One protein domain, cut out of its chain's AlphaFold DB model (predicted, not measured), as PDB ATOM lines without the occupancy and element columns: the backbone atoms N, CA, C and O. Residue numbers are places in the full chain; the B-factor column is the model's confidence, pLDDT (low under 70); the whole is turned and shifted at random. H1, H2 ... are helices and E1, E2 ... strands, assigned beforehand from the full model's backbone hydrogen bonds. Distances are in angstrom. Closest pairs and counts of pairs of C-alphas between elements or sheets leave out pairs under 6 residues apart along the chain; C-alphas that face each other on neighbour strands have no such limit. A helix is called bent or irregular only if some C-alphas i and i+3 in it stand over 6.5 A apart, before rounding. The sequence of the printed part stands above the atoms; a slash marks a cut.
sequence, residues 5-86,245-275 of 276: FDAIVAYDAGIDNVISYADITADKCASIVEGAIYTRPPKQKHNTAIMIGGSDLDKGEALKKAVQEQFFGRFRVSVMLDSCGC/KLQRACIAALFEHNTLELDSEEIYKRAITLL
ATOM      1  N   PHE A   5     610.151 631.289 780.943       95.88
ATOM      2  CA  PHE A   5     608.772 631.022 780.543       95.88
ATOM      3  C   PHE A   5     608.707 630.489 779.107       95.88
ATOM      4  O   PHE A   5     608.118 629.441 778.864       95.88
ATOM      5  N   ASP A   6     609.353 631.178 778.162       96.75
ATOM      6  CA  ASP A   6     609.297 630.793 776.748       96.75
ATOM      7  C   ASP A   6     610.013 629.464 776.494       96.75
ATOM      8  O   ASP A   6     609.523 628.644 775.723       96.75
ATOM      9  N   ALA A   7     611.125 629.208 777.193       97.06
ATOM     10  CA  ALA A   7     611.824 627.929 777.110       97.06
ATOM     11  C   ALA A   7     610.961 626.760 777.619       97.06
ATOM     12  O   ALA A   7     610.893 625.727 776.957       97.06
ATOM     13  N   ILE A   8     610.274 626.923 778.755       98.00
ATOM     14  CA  ILE A   8     609.370 625.897 779.304       98.00
ATOM     15  C   ILE A   8     608.222 625.622 778.328       98.00
ATOM     16  O   ILE A   8     607.977 624.470 777.984       98.00
ATOM     17  N   VAL A   9     607.571 626.670 777.812       98.06
ATOM     18  CA  VAL A   9     606.464 626.512 776.855       98.06
ATOM     19  C   VAL A   9     606.928 625.866 775.547       98.06
ATOM     20  O   VAL A   9     606.167 625.111 774.944       98.06
ATOM     21  N   ALA A  10     608.166 626.116 775.111       98.12
ATOM     22  CA  ALA A  10     608.742 625.437 773.954       98.12
ATOM     23  C   ALA A  10     608.941 623.935 774.206       98.12
ATOM     24  O   ALA A  10     608.544 623.126 773.371       98.12
ATOM     25  N   TYR A  11     609.473 623.530 775.361       98.62
ATOM     26  CA  TYR A  11     609.555 622.104 775.701       98.62
ATOM     27  C   TYR A  11     608.167 621.456 775.794       98.62
ATOM     28  O   TYR A  11     607.953 620.386 775.225       98.62
ATOM     29  N   ASP A  12     607.188 622.138 776.395       98.38
ATOM     30  CA  ASP A  12     605.795 621.669 776.452       98.38
ATOM     31  C   ASP A  12     605.117 621.597 775.068       98.38
ATOM     32  O   ASP A  12     604.074 620.956 774.920       98.38
ATOM     33  N   ALA A  13     605.677 622.264 774.055       98.12
ATOM     34  CA  ALA A  13     605.255 622.174 772.658       98.12
ATOM     35  C   ALA A  13     605.894 620.991 771.907       98.12
ATOM     36  O   ALA A  13     605.605 620.798 770.727       98.12
ATOM     37  N   GLY A  14     606.749 620.202 772.568       98.00
ATOM     38  CA  GLY A  14     607.444 619.059 771.975       98.00
ATOM     39  C   GLY A  14     608.764 619.415 771.292       98.00
ATOM     40  O   GLY A  14     609.218 618.658 770.440       98.00
ATOM     41  N   ILE A  15     609.377 620.558 771.623       98.19
ATOM     42  CA  ILE A  15     610.676 620.932 771.053       98.19
ATOM     43  C   ILE A  15     611.797 620.165 771.751       98.19
ATOM     44  O   ILE A  15     611.970 620.278 772.961       98.19
ATOM     45  N   ASP A  16     612.596 619.435 770.970       98.31
ATOM     46  CA  ASP A  16     613.660 618.575 771.499       98.31
ATOM     47  C   ASP A  16     614.751 619.359 772.242       98.31
ATOM     48  O   ASP A  16     615.274 618.907 773.257       98.31
ATOM     49  N   ASN A  17     615.145 620.519 771.707       98.12
ATOM     50  CA  ASN A  17     616.255 621.315 772.227       98.12
ATOM     51  C   ASN A  17     615.975 622.812 772.088       98.12
ATOM     52  O   ASN A  17     615.717 623.300 770.987       98.12
ATOM     53  N   VAL A  18     616.122 623.554 773.188       97.94
ATOM     54  CA  VAL A  18     616.025 625.019 773.202       97.94
ATOM     55  C   VAL A  18     617.405 625.623 773.451       97.94
ATOM     56  O   VAL A  18     617.940 625.551 774.557       97.94
ATOM     57  N   ILE A  19     617.971 626.266 772.426       97.06
ATOM     58  CA  ILE A  19     619.228 627.018 772.534       97.06
ATOM     59  C   ILE A  19     618.885 628.493 772.734       97.06
ATOM     60  O   ILE A  19     618.379 629.157 771.830       97.06
ATOM     61  N   SER A  20     619.139 628.998 773.939       95.81
ATOM     62  CA  SER A  20     618.771 630.358 774.329       95.81
ATOM     63  C   SER A  20     619.936 631.329 774.194       95.81
ATOM     64  O   SER A  20     620.994 631.126 774.788       95.81
ATOM     65  N   TYR A  21     619.698 632.434 773.492       95.69
ATOM     66  CA  TYR A  21     620.617 633.563 773.405       95.69
ATOM     67  C   TYR A  21     620.016 634.769 774.128       95.69
ATOM     68  O   TYR A  21     618.835 635.078 773.967       95.69
ATOM     69  N   ALA A  22     620.821 635.443 774.945       94.38
ATOM     70  CA  ALA A  22     620.433 636.664 775.641       94.38
ATOM     71  C   ALA A  22     621.125 637.880 775.018       94.38
ATOM     72  O   ALA A  22     622.163 637.744 774.374       94.38
ATOM     73  N   ASP A  23     620.542 639.059 775.238       93.94
ATOM     74  CA  ASP A  23     621.129 640.356 774.879       93.94
ATOM     75  C   ASP A  23     621.474 640.485 773.382       93.94
ATOM     76  O   ASP A  23     622.399 641.191 772.983       93.94
ATOM     77  N   ILE A  24     620.687 639.799 772.545       95.75
ATOM     78  CA  ILE A  24     620.781 639.857 771.088       95.75
ATOM     79  C   ILE A  24     620.129 641.138 770.577       95.75
ATOM     80  O   ILE A  24     619.018 641.498 770.968       95.75
ATOM     81  N   THR A  25     620.833 641.809 769.673       95.75
ATOM     82  CA  THR A  25     620.395 643.023 768.986       95.75
ATOM     83  C   THR A  25     620.298 642.772 767.484       95.75
ATOM     84  O   THR A  25     620.860 641.802 766.969       95.75
ATOM     85  N   ALA A  26     619.586 643.648 766.769       96.69
ATOM     86  CA  ALA A  26     619.409 643.551 765.319       96.69
ATOM     87  C   ALA A  26     620.753 643.445 764.564       96.69
ATOM     88  O   ALA A  26     620.893 642.625 763.662       96.69
ATOM     89  N   ASP A  27     621.774 644.189 764.997       95.50
ATOM     90  CA  ASP A  27     623.129 644.190 764.429       95.50
ATOM     91  C   ASP A  27     623.979 642.958 764.800       95.50
ATOM     92  O   ASP A  27     625.023 642.728 764.194       95.50
ATOM     93  N   LYS A  28     623.545 642.141 765.770       94.94
ATOM     94  CA  LYS A  28     624.307 640.989 766.299       94.94
ATOM     95  C   LYS A  28     623.618 639.643 766.090       94.94
ATOM     96  O   LYS A  28     624.016 638.651 766.696       94.94
ATOM     97  N   CYS A  29     622.588 639.589 765.249       96.88
ATOM     98  CA  CYS A  29     621.841 638.356 765.003       96.88
ATOM     99  C   CYS A  29     622.403 637.499 763.856       96.88
ATOM    100  O   CYS A  29     622.095 636.311 763.794       96.88
ATOM    101  N   ALA A  30     623.244 638.068 762.983       97.38
ATOM    102  CA  ALA A  30     623.663 637.436 761.729       97.38
ATOM    103  C   ALA A  30     624.255 636.031 761.923       97.38
ATOM    104  O   ALA A  30     623.739 635.076 761.356       97.38
ATOM    105  N   SER A  31     625.253 635.871 762.798       97.19
ATOM    106  CA  SER A  31     625.906 634.571 763.025       97.19
ATOM    107  C   SER A  31     624.955 633.497 763.574       97.19
ATOM    108  O   SER A  31     625.102 632.314 763.258       97.19
ATOM    109  N   ILE A  32     623.947 633.894 764.357       97.44
ATOM    110  CA  ILE A  32     622.902 632.989 764.854       97.44
ATOM    111  C   ILE A  32     622.026 632.526 763.686       97.44
ATOM    112  O   ILE A  32     621.751 631.333 763.548       97.44
ATOM    113  N   VAL A  33     621.615 633.456 762.819       98.00
ATOM    114  CA  VAL A  33     620.773 633.139 761.660       98.00
ATOM    115  C   VAL A  33     621.534 632.299 760.636       98.00
ATOM    116  O   VAL A  33     620.992 631.310 760.151       98.00
ATOM    117  N   GLU A  34     622.797 632.615 760.362       97.44
ATOM    118  CA  GLU A  34     623.686 631.816 759.510       97.44
ATOM    119  C   GLU A  34     623.794 630.375 760.018       97.44
ATOM    120  O   GLU A  34     623.607 629.425 759.251       97.44
ATOM    121  N   GLY A  35     623.997 630.201 761.328       97.19
ATOM    122  CA  GLY A  35     623.975 628.895 761.978       97.19
ATOM    123  C   GLY A  35     622.644 628.160 761.792       97.19
ATOM    124  O   GLY A  35     622.638 626.951 761.575       97.19
ATOM    125  N   ALA A  36     621.513 628.865 761.797       97.31
ATOM    126  CA  ALA A  36     620.202 628.261 761.564       97.31
ATOM    127  C   ALA A  36     619.974 627.868 760.092       97.31
ATOM    128  O   ALA A  36     619.401 626.810 759.812       97.31
ATOM    129  N   ILE A  37     620.415 628.692 759.134       97.31
ATOM    130  CA  ILE A  37     620.079 628.513 757.715       97.31
ATOM    131  C   ILE A  37     621.118 627.718 756.919       97.31
ATOM    132  O   ILE A  37     620.734 627.147 755.899       97.31
ATOM    133  N   TYR A  38     622.383 627.611 757.340       97.69
ATOM    134  CA  TYR A  38     623.418 626.868 756.594       97.69
ATOM    135  C   TYR A  38     623.662 625.435 757.084       97.69
ATOM    136  O   TYR A  38     624.215 624.627 756.342       97.69
ATOM    137  N   THR A  39     623.216 625.076 758.288       97.38
ATOM    138  CA  THR A  39     623.587 623.800 758.935       97.38
ATOM    139  C   THR A  39     622.738 622.594 758.532       97.38
ATOM    140  O   THR A  39     623.107 621.461 758.838       97.38
ATOM    141  N   ARG A  40     621.610 622.799 757.835       96.75
ATOM    142  CA  ARG A  40     620.723 621.712 757.383       96.75
ATOM    143  C   ARG A  40     620.344 621.815 755.900       96.75
ATOM    144  O   ARG A  40     620.060 622.921 755.411       96.75
ATOM    145  N   PRO A  41     620.276 620.675 755.178       94.06
ATOM    146  CA  PRO A  41     619.854 620.644 753.779       94.06
ATOM    147  C   PRO A  41     618.372 621.042 753.635       94.06
ATOM    148  O   PRO A  41     617.608 620.909 754.591       94.06
ATOM    149  N   PRO A  42     617.915 621.480 752.441       88.19
ATOM    150  CA  PRO A  42     616.582 622.064 752.243       88.19
ATOM    151  C   PRO A  42     615.410 621.264 752.826       88.19
ATOM    152  O   PRO A  42     614.539 621.843 753.463       88.19
ATOM    153  N   LYS A  43     615.402 619.932 752.663       90.88
ATOM    154  CA  LYS A  43     614.324 619.064 753.170       90.88
ATOM    155  C   LYS A  43     614.270 618.962 754.697       90.88
ATOM    156  O   LYS A  43     613.258 618.520 755.211       90.88
ATOM    157  N   GLN A  44     615.329 619.349 755.403       96.31
ATOM    158  CA  GLN A  44     615.436 619.258 756.862       96.31
ATOM    159  C   GLN A  44     615.437 620.634 757.540       96.31
ATOM    160  O   GLN A  44     615.612 620.711 758.752       96.31
ATOM    161  N   LYS A  45     615.251 621.730 756.789       96.19
ATOM    162  CA  LYS A  45     615.258 623.085 757.364       96.19
ATOM    163  C   LYS A  45     614.124 623.327 758.356       96.19
ATOM    164  O   LYS A  45     614.315 624.109 759.271       96.19
ATOM    165  N   HIS A  46     612.990 622.640 758.204       97.06
ATOM    166  CA  HIS A  46     611.864 622.741 759.138       97.06
ATOM    167  C   HIS A  46     612.215 622.212 760.537       97.06
ATOM    168  O   HIS A  46     611.593 622.601 761.505       97.06
ATOM    169  N   ASN A  47     613.272 621.410 760.686       98.00
ATOM    170  CA  ASN A  47     613.703 620.943 762.005       98.00
ATOM    171  C   ASN A  47     614.380 622.046 762.847       98.00
ATOM    172  O   ASN A  47     614.795 621.780 763.976       98.00
ATOM    173  N   THR A  48     614.584 623.245 762.293       98.44
ATOM    174  CA  THR A  48     615.136 624.418 762.981       98.44
ATOM    175  C   THR A  48     614.152 625.576 762.842       98.44
ATOM    176  O   THR A  48     613.663 625.838 761.746       98.44
ATOM    177  N   ALA A  49     613.928 626.315 763.925       98.56
ATOM    178  CA  ALA A  49     613.127 627.531 763.929       98.56
ATOM    179  C   ALA A  49     613.739 628.593 764.849       98.56
ATOM    180  O   ALA A  49     614.586 628.285 765.689       98.56
ATOM    181  N   ILE A  50     613.306 629.843 764.686       98.56
ATOM    182  CA  ILE A  50     613.715 630.973 765.524       98.56
ATOM    183  C   ILE A  50     612.482 631.523 766.242       98.56
ATOM    184  O   ILE A  50     611.479 631.847 765.614       98.56
ATOM    185  N   MET A  51     612.566 631.678 767.561       97.88
ATOM    186  CA  MET A  51     611.569 632.403 768.348       97.88
ATOM    187  C   MET A  51     612.222 633.633 768.974       97.88
ATOM    188  O   MET A  51     613.278 633.541 769.600       97.88
ATOM    189  N   ILE A  52     611.585 634.785 768.803       98.00
ATOM    190  CA  ILE A  52     612.042 636.083 769.290       98.00
ATOM    191  C   ILE A  52     611.138 636.491 770.449       98.00
ATOM    192  O   ILE A  52     609.944 636.732 770.273       98.00
ATOM    193  N   GLY A  53     611.724 636.534 771.645       95.94
ATOM    194  CA  GLY A  53     611.068 636.973 772.876       95.94
ATOM    195  C   GLY A  53     611.596 638.327 773.354       95.94
ATOM    196  O   GLY A  53     611.862 639.231 772.563       95.94
ATOM    197  N   GLY A  54     611.762 638.467 774.668       93.50
ATOM    198  CA  GLY A  54     612.293 639.680 775.300       93.50
ATOM    199  C   GLY A  54     611.210 640.618 775.833       93.50
ATOM    200  O   GLY A  54     610.021 640.395 775.624       93.50
ATOM    201  N   SER A  55     611.632 641.646 776.572       89.81
ATOM    202  CA  SER A  55     610.740 642.551 777.311       89.81
ATOM    203  C   SER A  55     610.400 643.863 776.608       89.81
ATOM    204  O   SER A  55     609.631 644.666 777.133       89.81
ATOM    205  N   ASP A  56     610.983 644.090 775.436       91.88
ATOM    206  CA  ASP A  56     610.894 645.331 774.676       91.88
ATOM    207  C   ASP A  56     610.400 644.990 773.268       91.88
ATOM    208  O   ASP A  56     611.102 644.322 772.505       91.88
ATOM    209  N   LEU A  57     609.157 645.382 772.970       91.12
ATOM    210  CA  LEU A  57     608.489 645.043 771.715       91.12
ATOM    211  C   LEU A  57     609.204 645.667 770.515       91.12
ATOM    212  O   LEU A  57     609.448 644.965 769.540       91.12
ATOM    213  N   ASP A  58     609.608 646.934 770.616       91.56
ATOM    214  CA  ASP A  58     610.261 647.660 769.523       91.56
ATOM    215  C   ASP A  58     611.589 646.984 769.149       91.56
ATOM    216  O   ASP A  58     611.915 646.799 767.973       91.56
ATOM    217  N   LYS A  59     612.352 646.535 770.157       94.81
ATOM    218  CA  LYS A  59     613.575 645.748 769.925       94.81
ATOM    219  C   LYS A  59     613.278 644.370 769.342       94.81
ATOM    220  O   LYS A  59     614.038 643.913 768.489       94.81
ATOM    221  N   GLY A  60     612.207 643.713 769.787       95.75
ATOM    222  CA  GLY A  60     611.761 642.428 769.245       95.75
ATOM    223  C   GLY A  60     611.389 642.521 767.764       95.75
ATOM    224  O   GLY A  60     611.832 641.698 766.965       95.75
ATOM    225  N   GLU A  61     610.651 643.561 767.375       94.75
ATOM    226  CA  GLU A  61     610.287 643.845 765.982       94.75
ATOM    227  C   GLU A  61     611.514 644.153 765.119       94.75
ATOM    228  O   GLU A  61     611.671 643.579 764.038       94.75
ATOM    229  N   ALA A  62     612.424 644.999 765.610       96.44
ATOM    230  CA  ALA A  62     613.672 645.302 764.912       96.44
ATOM    231  C   ALA A  62     614.537 644.046 764.712       96.44
ATOM    232  O   ALA A  62     615.088 643.836 763.630       96.44
ATOM    233  N   LEU A  63     614.627 643.184 765.730       97.94
ATOM    234  CA  LEU A  63     615.351 641.918 765.646       97.94
ATOM    235  C   LEU A  63     614.682 640.947 764.666       97.94
ATOM    236  O   LEU A  63     615.380 640.330 763.865       97.94
ATOM    237  N   LYS A  64     613.348 640.839 764.671       97.56
ATOM    238  CA  LYS A  64     612.604 640.017 763.702       97.56
ATOM    239  C   LYS A  64     612.904 640.452 762.275       97.56
ATOM    240  O   LYS A  64     613.262 639.611 761.452       97.56
ATOM    241  N   LYS A  65     612.832 641.756 762.006       97.19
ATOM    242  CA  LYS A  65     613.162 642.315 760.694       97.19
ATOM    243  C   LYS A  65     614.595 641.965 760.282       97.19
ATOM    244  O   LYS A  65     614.791 641.436 759.194       97.19
ATOM    245  N   ALA A  66     615.570 642.178 761.165       98.25
ATOM    246  CA  ALA A  66     616.970 641.857 760.885       98.25
ATOM    247  C   ALA A  66     617.192 640.359 760.610       98.25
ATOM    248  O   ALA A  66     617.934 640.011 759.696       98.25
ATOM    249  N   VAL A  67     616.511 639.468 761.343       98.44
ATOM    250  CA  VAL A  67     616.534 638.019 761.084       98.44
ATOM    251  C   VAL A  67     615.999 637.701 759.687       98.44
ATOM    252  O   VAL A  67     616.619 636.934 758.955       98.44
ATOM    253  N   GLN A  68     614.874 638.304 759.299       97.44
ATOM    254  CA  GLN A  68     614.260 638.084 757.987       97.44
ATOM    255  C   GLN A  68     615.126 638.618 756.838       97.44
ATOM    256  O   GLN A  68     615.177 637.997 755.779       97.44
ATOM    257  N   GLU A  69     615.847 639.721 757.045       97.62
ATOM    258  CA  GLU A  69     616.778 640.292 756.060       97.62
ATOM    259  C   GLU A  69     617.981 639.381 755.764       97.62
ATOM    260  O   GLU A  69     618.557 639.467 754.681       97.62
ATOM    261  N   GLN A  70     618.341 638.469 756.676       97.50
ATOM    262  CA  GLN A  70     619.383 637.461 756.429       97.50
ATOM    263  C   GLN A  70     618.901 636.298 755.546       97.50
ATOM    264  O   GLN A  70     619.709 635.490 755.082       97.50
ATOM    265  N   PHE A  71     617.594 636.159 755.318       97.50
ATOM    266  CA  PHE A  71     617.051 635.075 754.507       97.50
ATOM    267  C   PHE A  71     617.187 635.359 753.009       97.50
ATOM    268  O   PHE A  71     616.873 636.440 752.522       97.50
ATOM    269  N   PHE A  72     617.554 634.336 752.234       95.31
ATOM    270  CA  PHE A  72     617.615 634.430 750.773       95.31
ATOM    271  C   PHE A  72     617.251 633.098 750.113       95.31
ATOM    272  O   PHE A  72     617.622 632.017 750.574       95.31
ATOM    273  N   GLY A  73     616.482 633.145 749.021       92.00
ATOM    274  CA  GLY A  73     616.008 631.939 748.334       92.00
ATOM    275  C   GLY A  73     615.385 630.929 749.309       92.00
ATOM    276  O   GLY A  73     614.477 631.270 750.068       92.00
ATOM    277  N   ARG A  74     615.905 629.694 749.324       90.19
ATOM    278  CA  ARG A  74     615.470 628.613 750.234       90.19
ATOM    279  C   ARG A  74     616.263 628.554 751.552       90.19
ATOM    280  O   ARG A  74     616.018 627.656 752.353       90.19
ATOM    281  N   PHE A  75     617.210 629.464 751.781       95.12
ATOM    282  CA  PHE A  75     617.993 629.565 753.016       95.12
ATOM    283  C   PHE A  75     617.229 630.402 754.038       95.12
ATOM    284  O   PHE A  75     617.457 631.595 754.197       95.12
ATOM    285  N   ARG A  76     616.255 629.747 754.672       97.31
ATOM    286  CA  ARG A  76     615.386 630.319 755.698       97.31
ATOM    287  C   ARG A  76     614.818 629.234 756.602       97.31
ATOM    288  O   ARG A  76     614.767 628.062 756.210       97.31
ATOM    289  N   VAL A  77     614.385 629.660 757.777       98.38
ATOM    290  CA  VAL A  77     613.676 628.863 758.782       98.38
ATOM    291  C   VAL A  77     612.423 629.619 759.212       98.38
ATOM    292  O   VAL A  77     612.318 630.821 758.965       98.38
ATOM    293  N   SER A  78     611.475 628.929 759.841       98.50
ATOM    294  CA  SER A  78     610.296 629.595 760.391       98.50
ATOM    295  C   SER A  78     610.682 630.497 761.567       98.50
ATOM    296  O   SER A  78     611.591 630.168 762.336       98.50
ATOM    297  N   VAL A  79     609.986 631.625 761.708       98.50
ATOM    298  CA  VAL A  79     610.242 632.639 762.737       98.50
ATOM    299  C   VAL A  79     608.951 632.986 763.473       98.50
ATOM    300  O   VAL A  79     607.916 633.186 762.842       98.50
ATOM    301  N   MET A  80     609.018 633.107 764.797       98.50
ATOM    302  CA  MET A  80     607.936 633.618 765.645       98.50
ATOM    303  C   MET A  80     608.392 634.843 766.437       98.50
ATOM    304  O   MET A  80     609.502 634.843 766.965       98.50
ATOM    305  N   LEU A  81     607.528 635.850 766.575       98.12
ATOM    306  CA  LEU A  81     607.713 636.980 767.495       98.12
ATOM    307  C   LEU A  81     606.640 636.940 768.587       98.12
ATOM    308  O   LEU A  81     605.449 636.929 768.280       98.12
ATOM    309  N   ASP A  82     607.052 636.949 769.857       97.38
ATOM    310  CA  ASP A  82     606.128 637.003 770.998       97.38
ATOM    311  C   ASP A  82     606.767 637.640 772.250       97.38
ATOM    312  O   ASP A  82     606.791 637.065 773.339       97.38
ATOM    313  N   SER A  83     607.322 638.848 772.110       93.75
ATOM    314  CA  SER A  83     607.945 639.593 773.216       93.75
ATOM    315  C   SER A  83     606.956 639.838 774.366       93.75
ATOM    316  O   SER A  83     605.885 640.412 774.172       93.75
ATOM    317  N   CYS A  84     607.303 639.396 775.579       87.12
ATOM    318  CA  CYS A  84     606.413 639.383 776.749       87.12
ATOM    319  C   CYS A  84     605.051 638.698 776.511       87.12
ATOM    320  O   CYS A  84     604.068 639.048 777.164       87.12
ATOM    321  N   GLY A  85     604.962 637.744 775.579       94.56
ATOM    322  CA  GLY A  85     603.692 637.109 775.235       94.56
ATOM    323  C   GLY A  85     602.684 638.063 774.589       94.56
ATOM    324  O   GLY A  85     601.480 637.846 774.735       94.56
ATOM    325  N   CYS A  86     603.130 639.160 773.965       95.69
ATOM    326  CA  CYS A  86     602.248 640.210 773.462       95.69
ATOM    327  C   CYS A  86     601.244 639.698 772.426       95.69
ATOM    328  O   CYS A  86     600.045 639.948 772.560       95.69
ATOM    329  N   LYS A 245     597.815 627.345 775.353       98.50
ATOM    330  CA  LYS A 245     597.477 626.401 774.270       98.50
ATOM    331  C   LYS A 245     597.938 626.938 772.910       98.50
ATOM    332  O   LYS A 245     598.559 626.204 772.146       98.50
ATOM    333  N   LEU A 246     597.673 628.213 772.636       98.69
ATOM    334  CA  LEU A 246     598.037 628.898 771.400       98.69
ATOM    335  C   LEU A 246     599.548 628.983 771.215       98.69
ATOM    336  O   LEU A 246     600.041 628.622 770.155       98.69
ATOM    337  N   GLN A 247     600.288 629.418 772.236       98.62
ATOM    338  CA  GLN A 247     601.739 629.551 772.147       98.62
ATOM    339  C   GLN A 247     602.404 628.202 771.859       98.62
ATOM    340  O   GLN A 247     603.248 628.133 770.971       98.62
ATOM    341  N   ARG A 248     601.969 627.117 772.522       98.69
ATOM    342  CA  ARG A 248     602.453 625.759 772.221       98.69
ATOM    343  C   ARG A 248     602.155 625.351 770.781       98.69
ATOM    344  O   ARG A 248     603.049 624.882 770.088       98.69
ATOM    345  N   ALA A 249     600.930 625.582 770.312       98.44
ATOM    346  CA  ALA A 249     600.546 625.269 768.938       98.44
ATOM    347  C   ALA A 249     601.351 626.079 767.903       98.44
ATOM    348  O   ALA A 249     601.764 625.533 766.884       98.44
ATOM    349  N   CYS A 250     601.608 627.363 768.162       98.56
ATOM    350  CA  CYS A 250     602.451 628.199 767.310       98.56
ATOM    351  C   CYS A 250     603.894 627.689 767.279       98.56
ATOM    352  O   CYS A 250     604.444 627.529 766.194       98.56
ATOM    353  N   ILE A 251     604.489 627.393 768.440       98.50
ATOM    354  CA  ILE A 251     605.864 626.886 768.514       98.50
ATOM    355  C   ILE A 251     605.988 625.549 767.779       98.50
ATOM    356  O   ILE A 251     606.891 625.409 766.962       98.50
ATOM    357  N   ALA A 252     605.071 624.606 768.002       98.44
ATOM    358  CA  ALA A 252     605.066 623.328 767.291       98.44
ATOM    359  C   ALA A 252     604.960 623.525 765.768       98.44
ATOM    360  O   ALA A 252     605.726 622.935 765.005       98.44
ATOM    361  N   ALA A 253     604.084 624.433 765.321       98.12
ATOM    362  CA  ALA A 253     603.890 624.711 763.902       98.12
ATOM    363  C   ALA A 253     605.146 625.251 763.208       98.12
ATOM    364  O   ALA A 253     605.338 624.996 762.018       98.12
ATOM    365  N   LEU A 254     606.037 625.949 763.925       98.38
ATOM    366  CA  LEU A 254     607.311 626.409 763.360       98.38
ATOM    367  C   LEU A 254     608.154 625.270 762.776       98.38
ATOM    368  O   LEU A 254     609.003 625.547 761.931       98.38
ATOM    369  N   PHE A 255     607.915 624.028 763.203       98.38
ATOM    370  CA  PHE A 255     608.638 622.846 762.753       98.38
ATOM    371  C   PHE A 255     607.903 622.042 761.668       98.38
ATOM    372  O   PHE A 255     608.461 621.097 761.117       98.38
ATOM    373  N   GLU A 256     606.680 622.428 761.291       96.44
ATOM    374  CA  GLU A 256     605.928 621.810 760.182       96.44
ATOM    375  C   GLU A 256     606.426 622.302 758.813       96.44
ATOM    376  O   GLU A 256     606.404 621.587 757.808       96.44
ATOM    377  N   HIS A 257     606.921 623.539 758.776       94.75
ATOM    378  CA  HIS A 257     607.448 624.206 757.590       94.75
ATOM    379  C   HIS A 257     608.687 625.023 757.963       94.75
ATOM    380  O   HIS A 257     608.949 625.262 759.131       94.75
ATOM    381  N   ASN A 258     609.453 625.494 756.980       96.25
ATOM    382  CA  ASN A 258     610.620 626.356 757.214       96.25
ATOM    383  C   ASN A 258     610.412 627.797 756.716       96.25
ATOM    384  O   ASN A 258     611.379 628.502 756.437       96.25
ATOM    385  N   THR A 259     609.157 628.193 756.515       96.50
ATOM    386  CA  THR A 259     608.770 629.457 755.874       96.50
ATOM    387  C   THR A 259     607.689 630.208 756.644       96.50
ATOM    388  O   THR A 259     607.163 631.181 756.113       96.50
ATOM    389  N   LEU A 260     607.297 629.745 757.835       97.44
ATOM    390  CA  LEU A 260     606.253 630.419 758.605       97.44
ATOM    391  C   LEU A 260     606.800 631.685 759.247       97.44
ATOM    392  O   LEU A 260     607.904 631.695 759.787       97.44
ATOM    393  N   GLU A 261     605.976 632.723 759.240       97.06
ATOM    394  CA  GLU A 261     606.229 633.978 759.931       97.06
ATOM    395  C   GLU A 261     605.082 634.214 760.911       97.06
ATOM    396  O   GLU A 261     604.039 634.769 760.571       97.06
ATOM    397  N   LEU A 262     605.252 633.716 762.134       97.81
ATOM    398  CA  LEU A 262     604.240 633.801 763.177       97.81
ATOM    399  C   LEU A 262     604.383 635.133 763.922       97.81
ATOM    400  O   LEU A 262     605.193 635.284 764.838       97.81
ATOM    401  N   ASP A 263     603.580 636.103 763.508       95.81
ATOM    402  CA  ASP A 263     603.407 637.404 764.161       95.81
ATOM    403  C   ASP A 263     601.912 637.667 764.408       95.81
ATOM    404  O   ASP A 263     601.091 636.770 764.218       95.81
ATOM    405  N   SER A 264     601.556 638.880 764.831       93.44
ATOM    406  CA  SER A 264     600.218 639.307 765.246       93.44
ATOM    407  C   SER A 264     599.076 638.702 764.417       93.44
ATOM    408  O   SER A 264     598.235 638.001 764.977       93.44
ATOM    409  N   GLU A 265     599.074 638.895 763.094       92.88
ATOM    410  CA  GLU A 265     597.985 638.434 762.221       92.88
ATOM    411  C   GLU A 265     597.865 636.900 762.181       92.88
ATOM    412  O   GLU A 265     596.783 636.345 762.380       92.88
ATOM    413  N   GLU A 266     598.974 636.197 761.949       96.25
ATOM    414  CA  GLU A 266     598.981 634.738 761.813       96.25
ATOM    415  C   GLU A 266     598.715 634.042 763.158       96.25
ATOM    416  O   GLU A 266     597.976 633.057 763.227       96.25
ATOM    417  N   ILE A 267     599.241 634.595 764.255       98.25
ATOM    418  CA  ILE A 267     598.961 634.119 765.615       98.25
ATOM    419  C   ILE A 267     597.475 634.316 765.951       98.25
ATOM    420  O   ILE A 267     596.857 633.409 766.511       98.25
ATOM    421  N   TYR A 268     596.866 635.442 765.563       97.81
ATOM    422  CA  TYR A 268     595.431 635.665 765.759       97.81
ATOM    423  C   TYR A 268     594.569 634.692 764.943       97.81
ATOM    424  O   TYR A 268     593.665 634.058 765.496       97.81
ATOM    425  N   LYS A 269     594.886 634.468 763.662       96.31
ATOM    426  CA  LYS A 269     594.198 633.460 762.824       96.31
ATOM    427  C   LYS A 269     594.252 632.060 763.440       96.31
ATOM    428  O   LYS A 269     593.256 631.327 763.432       96.31
ATOM    429  N   ARG A 270     595.398 631.686 764.013       97.56
ATOM    430  CA  ARG A 270     595.570 630.413 764.731       97.56
ATOM    431  C   ARG A 270     594.746 630.360 766.011       97.56
ATOM    432  O   ARG A 270     594.118 629.337 766.266       97.56
ATOM    433  N   ALA A 271     594.670 631.455 766.767       98.06
ATOM    434  CA  ALA A 271     593.831 631.544 767.963       98.06
ATOM    435  C   ALA A 271     592.353 631.280 767.648       98.06
ATOM    436  O   ALA A 271     591.720 630.468 768.321       98.06
ATOM    437  N   ILE A 272     591.833 631.893 766.581       96.12
ATOM    438  CA  ILE A 272     590.464 631.652 766.101       96.12
ATOM    439  C   ILE A 272     590.272 630.189 765.688       96.12
ATOM    440  O   ILE A 272     589.267 629.576 766.039       96.12
ATOM    441  N   THR A 273     591.238 629.603 764.976       95.62
ATOM    442  CA  THR A 273     591.173 628.193 764.556       95.62
ATOM    443  C   THR A 273     591.159 627.225 765.743       95.62
ATOM    444  O   THR A 273     590.444 626.235 765.695       95.62
ATOM    445  N   LEU A 274     591.877 627.517 766.834       95.06
ATOM    446  CA  LEU A 274     591.916 626.667 768.037       95.06
ATOM    447  C   LEU A 274     590.618 626.648 768.859       95.06
ATOM    448  O   LEU A 274     590.509 625.833 769.785       95.06
ATOM    449  N   LEU A 275     589.702 627.578 768.580       92.25
ATOM    450  CA  LEU A 275     588.412 627.724 769.256       92.25
ATOM    451  C   LEU A 275     587.224 627.185 768.449       92.25
ATOM    452  O   LEU A 275     586.126 627.128 769.012       92.25
TER     453      LEU A 275
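Overview. This is residues 5 to 86 and 245 to 275 of the 276 residues of the protein "Methylenetetrahydrofolate dehydrogenase" of Gammaproteobacteria bacterium (UniProt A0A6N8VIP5). Two short parallel strands, E1 and E2, form the core, between H4 packed on one face and H6 over the other, with more helices around them. H2 and H7 lie toward opposite ends of the longest axis, H1 lies beyond the core on the same side as H6, and residues 13 to 29 run along the outside from H1 to H2. The printed part has 113 residues, with seven named helices and two named strands in the order H1, H2, H3, E1, H4, E2, H5, H6, H7, and its class is mostly helix. It is compact, with a radius of gyration of the C-alphas of 13.3 A, and rounded, with spans of 37 by 32 by 24 A.

Along the chain. H1, residues 5 to 12, begins with C-alpha 5 at (608.772, 631.022, 780.543) and is 10.6 A long. H2, residues 30 to 38, is 11.8 A long. H3, residues 42 to 47, is irregular, with C-alphas 43 and 46 7.4 A apart. E1 is residues 49 to 52. H4, residues 57 to 69, is the longest helix at 18.3 A and begins at (608.489, 645.043, 771.715). E2 is residues 78 to 81, and H5 is residues 83 to 86. After the cut come H6, residues 245 to 253, 12.3 A, and H7, residues 264 to 273, 14.3 A, ending with C-alpha 273 at (591.173, 628.193, 764.556).

Arrangement. E1 and E2 are parallel neighbours at 13 degrees, with N 50 and O 78 2.9 A apart and N 52 and O 80 2.8 A apart, within hydrogen-bond range. Residues 79 to 80 of E2 also pair, parallel, with residues 261 to 262. E1, H4 and E2 form a strand-helix-strand unit, two parallel neighbour strands with a helix between, and its crossover is right-handed. The closest C-alphas of H4 and E2, Lys 64 and Leu 81, are 6.9 A apart; those of H6 and E2, Ile 251 and Met 80, are 7.6 A apart. H2 and H4 are close but not clearly touching, Val 33 to Val 67 being their closest C-alphas at 6.5 A. H2 and H3 are also close but not clearly touching, with the C-alphas of Ile 37 and Lys 45 closest at 7.3 A. H4, with residues 57 to 60 alone, only just touches H5, with 3 pairs of C-alphas within 8 A, the closest Leu 57 and Ser 83 at 5.7 A. H1 touches H6, with the C-alphas of Val 9 and Arg 248 closest at 6.2 A. H6 touches H7, with the C-alphas of Leu 246 and Ala 271 closest at 6.0 A; their lines are only just about perpendicular at 70.3 degrees. Every O i to N i+4 pair is within hydrogen-bond range in H1, H2, H4, H6 and H7; in H3 0 of 2 are, beside 2 of 3 O i to N i+3 pairs, and H5 is too short for such a pair.

Size, cuts and confidence. The C-alphas farthest apart, Asp 27 and Leu 275, are 38.7 A apart. Residues 87 to 244 are not printed, and C-alphas 86 and 245 are 14.6 A apart across the cut. Of the links printed whole, H1 to H2 is long. Mean pLDDT of the printed part is 96.4, and no printed residue is under 70.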